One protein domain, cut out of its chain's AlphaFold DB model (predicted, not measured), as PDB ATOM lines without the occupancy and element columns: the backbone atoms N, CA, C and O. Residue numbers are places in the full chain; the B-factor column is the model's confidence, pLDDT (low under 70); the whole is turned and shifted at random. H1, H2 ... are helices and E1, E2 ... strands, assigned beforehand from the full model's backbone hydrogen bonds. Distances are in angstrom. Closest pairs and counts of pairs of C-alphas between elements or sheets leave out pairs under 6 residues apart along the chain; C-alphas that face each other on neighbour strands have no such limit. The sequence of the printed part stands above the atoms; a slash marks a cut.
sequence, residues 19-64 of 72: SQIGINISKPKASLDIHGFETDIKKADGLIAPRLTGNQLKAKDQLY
ATOM      1  N   SER A  19     200.742 181.766 263.522       75.75
ATOM      2  CA  SER A  19     201.813 182.689 263.111       75.75
ATOM      3  C   SER A  19     202.651 182.158 261.935       75.75
ATOM      4  O   SER A  19     203.619 182.808 261.543       75.75
ATOM      5  N   GLN A  20     202.341 180.970 261.400       87.88
ATOM      6  CA  GLN A  20     203.095 180.382 260.291       87.88
ATOM      7  C   GLN A  20     202.628 180.951 258.949       87.88
ATOM      8  O   GLN A  20     201.445 180.889 258.615       87.88
ATOM      9  N   ILE A  21     203.574 181.441 258.152       89.00
ATOM     10  CA  ILE A  21     203.340 181.923 256.792       89.00
ATOM     11  C   ILE A  21     203.880 180.892 255.801       89.00
ATOM     12  O   ILE A  21     205.080 180.626 255.752       89.00
ATOM     13  N   GLY A  22     202.981 180.312 255.004       89.38
ATOM     14  CA  GLY A  22     203.323 179.417 253.900       89.38
ATOM     15  C   GLY A  22     203.207 180.124 252.550       89.38
ATOM     16  O   GLY A  22     202.155 180.681 252.239       89.38
ATOM     17  N   ILE A  23     204.255 180.073 251.725       90.88
ATOM     18  CA  ILE A  23     204.216 180.482 250.313       90.88
ATOM     19  C   ILE A  23     204.289 179.222 249.457       90.88
ATOM     20  O   ILE A  23     205.250 178.461 249.543       90.88
ATOM     21  N   ASN A  24     203.264 179.016 248.624       89.50
ATOM     22  CA  ASN A  24     203.130 177.834 247.762       89.50
ATOM     23  C   ASN A  24     203.058 176.492 248.535       89.50
ATOM     24  O   ASN A  24     203.355 175.430 247.998       89.50
ATOM     25  N   ILE A  25     202.624 176.529 249.802       91.19
ATOM     26  CA  ILE A  25     202.400 175.356 250.655       91.19
ATOM     27  C   ILE A  25     201.192 175.588 251.574       91.19
ATOM     28  O   ILE A  25     201.072 176.633 252.206       91.19
ATOM     29  N   SER A  26     200.283 174.611 251.663       88.12
ATOM     30  CA  SER A  26     199.046 174.721 252.459       88.12
ATOM     31  C   SER A  26     199.210 174.357 253.937       88.12
ATOM     32  O   SER A  26     198.358 174.694 254.754       88.12
ATOM     33  N   LYS A  27     200.288 173.644 254.281       89.88
ATOM     34  CA  LYS A  27     200.606 173.195 255.643       89.88
ATOM     35  C   LYS A  27     202.070 173.517 255.963       89.88
ATOM     36  O   LYS A  27     202.898 172.606 255.908       89.88
ATOM     37  N   PRO A  28     202.395 174.794 256.232       90.44
ATOM     38  CA  PRO A  28     203.760 175.205 256.547       90.44
ATOM     39  C   PRO A  28     204.265 174.503 257.814       90.44
ATOM     40  O   PRO A  28     203.525 174.365 258.793       90.44
ATOM     41  N   LYS A  29     205.521 174.046 257.800       91.06
ATOM     42  CA  LYS A  29     206.177 173.373 258.942       91.06
ATOM     43  C   LYS A  29     207.116 174.286 259.732       91.06
ATOM     44  O   LYS A  29     207.599 173.885 260.789       91.06
ATOM     45  N   ALA A  30     207.358 175.496 259.241       88.81
ATOM     46  CA  ALA A  30     208.163 176.530 259.884       88.81
ATOM     47  C   ALA A  30     207.382 177.853 259.961       88.81
ATOM     48  O   ALA A  30     206.336 178.001 259.328       88.81
ATOM     49  N   SER A  31     207.889 178.828 260.727       87.62
ATOM     50  CA  SER A  31     207.273 180.164 260.824       87.62
ATOM     51  C   SER A  31     207.201 180.876 259.468       87.62
ATOM     52  O   SER A  31     206.234 181.582 259.202       87.62
ATOM     53  N   LEU A  32     208.190 180.652 258.600       90.25
ATOM     54  CA  LEU A  32     208.162 181.009 257.185       90.25
ATOM     55  C   LEU A  32     208.600 179.784 256.383       90.25
ATOM     56  O   LEU A  32     209.740 179.343 256.512       90.25
ATOM     57  N   ASP A  33     207.692 179.237 255.585       91.12
ATOM     58  CA  ASP A  33     207.921 178.052 254.758       91.12
ATOM     59  C   ASP A  33     207.619 178.396 253.292       91.12
ATOM     60  O   ASP A  33     206.524 178.865 252.971       91.12
ATOM     61  N   ILE A  34     208.604 178.231 252.407       91.44
ATOM     62  CA  ILE A  34     208.523 178.643 250.999       91.44
ATOM     63  C   ILE A  34     208.873 177.445 250.122       91.44
ATOM     64  O   ILE A  34     210.006 176.967 250.140       91.44
ATOM     65  N   HIS A  35     207.911 176.998 249.320       91.38
ATOM     66  CA  HIS A  35     208.106 175.933 248.341       91.38
ATOM     67  C   HIS A  35     208.288 176.507 246.929       91.38
ATOM     68  O   HIS A  35     207.495 177.335 246.477       91.38
ATOM     69  N   GLY A  36     209.307 176.035 246.209       89.00
ATOM     70  CA  GLY A  36     209.485 176.335 244.784       89.00
ATOM     71  C   GLY A  36     208.489 175.586 243.890       89.00
ATOM     72  O   GLY A  36     207.759 174.698 244.338       89.00
ATOM     73  N   PHE A  37     208.454 175.933 242.609       88.69
ATOM     74  CA  PHE A  37     207.712 175.220 241.577       88.69
ATOM     75  C   PHE A  37     208.599 174.153 240.919       88.69
ATOM     76  O   PHE A  37     209.102 174.344 239.817       88.69
ATOM     77  N   GLU A  38     208.721 172.986 241.562       84.69
ATOM     78  CA  GLU A  38     209.642 171.900 241.167       84.69
ATOM     79  C   GLU A  38     209.577 171.478 239.685       84.69
ATOM     80  O   GLU A  38     210.575 171.034 239.122       84.69
ATOM     81  N   THR A  39     208.411 171.589 239.042       88.94
ATOM     82  CA  THR A  39     208.177 171.097 237.673       88.94
ATOM     83  C   THR A  39     207.986 172.198 236.626       88.94
ATOM     84  O   THR A  39     207.974 171.901 235.430       88.94
ATOM     85  N   ASP A  40     207.847 173.464 237.031       88.50
ATOM     86  CA  ASP A  40     207.543 174.577 236.125       88.50
ATOM     87  C   ASP A  40     208.798 175.408 235.837       88.50
ATOM     88  O   ASP A  40     209.058 176.433 236.460       88.50
ATOM     89  N   ILE A  41     209.558 174.987 234.824       86.38
ATOM     90  CA  ILE A  41     210.817 175.633 234.413       86.38
ATOM     91  C   ILE A  41     210.654 177.073 233.894       86.38
ATOM     92  O   ILE A  41     211.646 177.742 233.606       86.38
ATOM     93  N   LYS A  42     209.416 177.551 233.708       91.88
ATOM     94  CA  LYS A  42     209.129 178.932 233.297       91.88
ATOM     95  C   LYS A  42     208.931 179.863 234.490       91.88
ATOM     96  O   LYS A  42     208.751 181.064 234.288       91.88
ATOM     97  N   LYS A  43     208.961 179.335 235.714       86.75
ATOM     98  CA  LYS A  43     208.875 180.116 236.944       86.75
ATOM     99  C   LYS A  43     210.242 180.218 237.597       86.75
ATOM    100  O   LYS A  43     210.981 179.248 237.702       86.75
ATOM    101  N   ALA A  44     210.574 181.432 238.015       85.12
ATOM    102  CA  ALA A  44     211.742 181.664 238.840       85.12
ATOM    103  C   ALA A  44     211.378 181.375 240.298       85.12
ATOM    104  O   ALA A  44     210.492 182.029 240.851       85.12
ATOM    105  N   ASP A  45     212.091 180.436 240.910       84.06
ATOM    106  CA  ASP A  45     212.013 180.172 242.341       84.06
ATOM    107  C   ASP A  45     213.077 181.000 243.067       84.06
ATOM    108  O   ASP A  45     214.268 180.914 242.764       84.06
ATOM    109  N   GLY A  46     212.667 181.838 244.020       79.12
ATOM    110  CA  GLY A  46     213.613 182.622 244.810       79.12
ATOM    111  C   GLY A  46     212.961 183.624 245.759       79.12
ATOM    112  O   GLY A  46     211.851 184.101 245.530       79.12
ATOM    113  N   LEU A  47     213.687 183.967 246.825       87.44
ATOM    114  CA  LEU A  47     213.352 185.057 247.741       87.44
ATOM    115  C   LEU A  47     214.165 186.297 247.355       87.44
ATOM    116  O   LEU A  47     215.390 186.298 247.457       87.44
ATOM    117  N   ILE A  48     213.492 187.367 246.929       86.19
ATOM    118  CA  ILE A  48     214.155 188.638 246.613       86.19
ATOM    119  C   ILE A  48     214.115 189.536 247.849       86.19
ATOM    120  O   ILE A  48     213.078 190.101 248.191       86.19
ATOM    121  N   ALA A  49     215.266 189.690 248.502       88.62
ATOM    122  CA  ALA A  49     215.460 190.691 249.546       88.62
ATOM    123  C   ALA A  49     215.455 192.122 248.957       88.62
ATOM    124  O   ALA A  49     215.642 192.295 247.744       88.62
ATOM    125  N   PRO A  50     215.272 193.176 249.779       90.69
ATOM    126  CA  PRO A  50     215.377 194.552 249.306       90.69
ATOM    127  C   PRO A  50     216.698 194.785 248.565       90.69
ATOM    128  O   PRO A  50     217.760 194.387 249.040       90.69
ATOM    129  N   ARG A  51     216.634 195.460 247.408       92.56
ATOM    130  CA  ARG A  51     217.801 195.796 246.570       92.56
ATOM    131  C   ARG A  51     218.603 196.947 247.179       92.56
ATOM    132  O   ARG A  51     218.723 198.022 246.600       92.56
ATOM    133  N   LEU A  52     219.087 196.722 248.390       93.69
ATOM    134  CA  LEU A  52     219.849 197.650 249.201       93.69
ATOM    135  C   LEU A  52     221.146 196.966 249.621       93.69
ATOM    136  O   LEU A  52     221.192 195.760 249.854       93.69
ATOM    137  N   THR A  53     222.208 197.752 249.730       92.62
ATOM    138  CA  THR A  53     223.455 197.288 250.342       92.62
ATOM    139  C   THR A  53     223.238 196.988 251.825       92.62
ATOM    140  O   THR A  53     222.352 197.563 252.462       92.62
ATOM    141  N   GLY A  54     224.101 196.154 252.410       89.19
ATOM    142  CA  GLY A  54     224.049 195.860 253.846       89.19
ATOM    143  C   GLY A  54     224.094 197.119 254.720       89.19
ATOM    144  O   GLY A  54     223.348 197.219 255.684       89.19
ATOM    145  N   ASN A  55     224.878 198.134 254.334       92.12
ATOM    146  CA  ASN A  55     224.948 199.407 255.061       92.12
ATOM    147  C   ASN A  55     223.629 200.191 255.015       92.12
ATOM    148  O   ASN A  55     223.235 200.796 256.008       92.12
ATOM    149  N   GLN A  56     222.931 200.174 253.876       92.94
ATOM    150  CA  GLN A  56     221.626 200.825 253.732       92.94
ATOM    151  C   GLN A  56     220.524 200.100 254.511       92.94
ATOM    152  O   GLN A  56     219.593 200.750 254.979       92.94
ATOM    153  N   LEU A  57     220.620 198.773 254.641       90.56
ATOM    154  CA  LEU A  57     219.738 197.988 255.506       90.56
ATOM    155  C   LEU A  57     220.022 198.295 256.978       90.56
ATOM    156  O   LEU A  57     219.112 198.702 257.690       90.56
ATOM    157  N   LYS A  58     221.295 198.243 257.381       87.25
ATOM    158  CA  LYS A  58     221.755 198.538 258.742       87.25
ATOM    159  C   LYS A  58     221.386 199.943 259.217       87.25
ATOM    160  O   LYS A  58     221.024 200.145 260.369       87.25
ATOM    161  N   ALA A  59     221.441 200.937 258.330       91.38
ATOM    162  CA  ALA A  59     221.025 202.304 258.651       91.38
ATOM    163  C   ALA A  59     219.551 202.400 259.095       91.38
ATOM    164  O   ALA A  59     219.161 203.387 259.715       91.38
ATOM    165  N   LYS A  60     218.731 201.388 258.785       86.69
ATOM    166  CA  LYS A  60     217.323 201.297 259.178       86.69
ATOM    167  C   LYS A  60     217.096 200.421 260.409       86.69
ATOM    168  O   LYS A  60     215.946 200.283 260.811       86.69
ATOM    169  N   ASP A  61     218.146 199.892 261.041       86.38
ATOM    170  CA  ASP A  61     218.020 199.013 262.211       86.38
ATOM    171  C   ASP A  61     217.227 199.682 263.344       86.38
ATOM    172  O   ASP A  61     216.366 199.063 263.960       86.38
ATOM    173  N   GLN A  62     217.435 200.987 263.554       83.31
ATOM    174  CA  GLN A  62     216.738 201.772 264.581       83.31
ATOM    175  C   GLN A  62     215.219 201.895 264.355       83.31
ATOM    176  O   GLN A  62     214.499 202.269 265.279       83.31
ATOM    177  N   LEU A  63     214.725 201.603 263.145       85.81
ATOM    178  CA  LEU A  63     213.294 201.611 262.824       85.81
ATOM    179  C   LEU A  63     212.593 200.308 263.222       85.81
ATOM    180  O   LEU A  63     211.366 200.283 263.298       85.81
ATOM    181  N   TYR A  64     213.342 199.235 263.490       80.38
ATOM    182  CA  TYR A  64     212.784 198.020 264.065       80.38
ATOM    183  C   TYR A  64     212.580 198.240 265.569       80.38
ATOM    184  O   TYR A  64     213.433 197.933 266.398       80.38
TER     185      TYR A  64
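This is residues 19 to 64 of the 72 residues of an uncharacterized protein of Chryseobacterium indologenes (UniProt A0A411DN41). With little regular structure, this is a flat, strung-out chain: a small parallel pair of strands, E1 and E2, then a long unnamed stretch that swings out in a loop, and a free-standing arm, residues 48 to 64, with short helix H1. The printed part has 46 residues, with 11 in named elements, in the order E1, E2, H1; the class is mixed. It is extended, with a radius of gyration of the C-alphas of 14.8 A and spans of 39 by 29 by 9 A.

E1, residues 21 to 23, and E2, residues 32 to 34, are parallel neighbours at 9 degrees. N 23 and O 33 are within hydrogen-bond range at 2.9 A. H1, residues 54 to 58, is apart from E1; its O i to N i+4 pair is within hydrogen-bond range.

E1 begins at C-alpha 21 (203.340, 181.923, 256.792) and measures 6.7 A, E2 6.6 A. H1, 6.0 A long, ends at C-alpha 58 (221.755, 198.538, 258.742).

The farthest C-alphas, of Thr 39 and Gln 62, are 41.7 A apart. The link E2 to H1 is long, with 19 residues. The printed part has no cut, and no printed residue is under 70 in pLDDT.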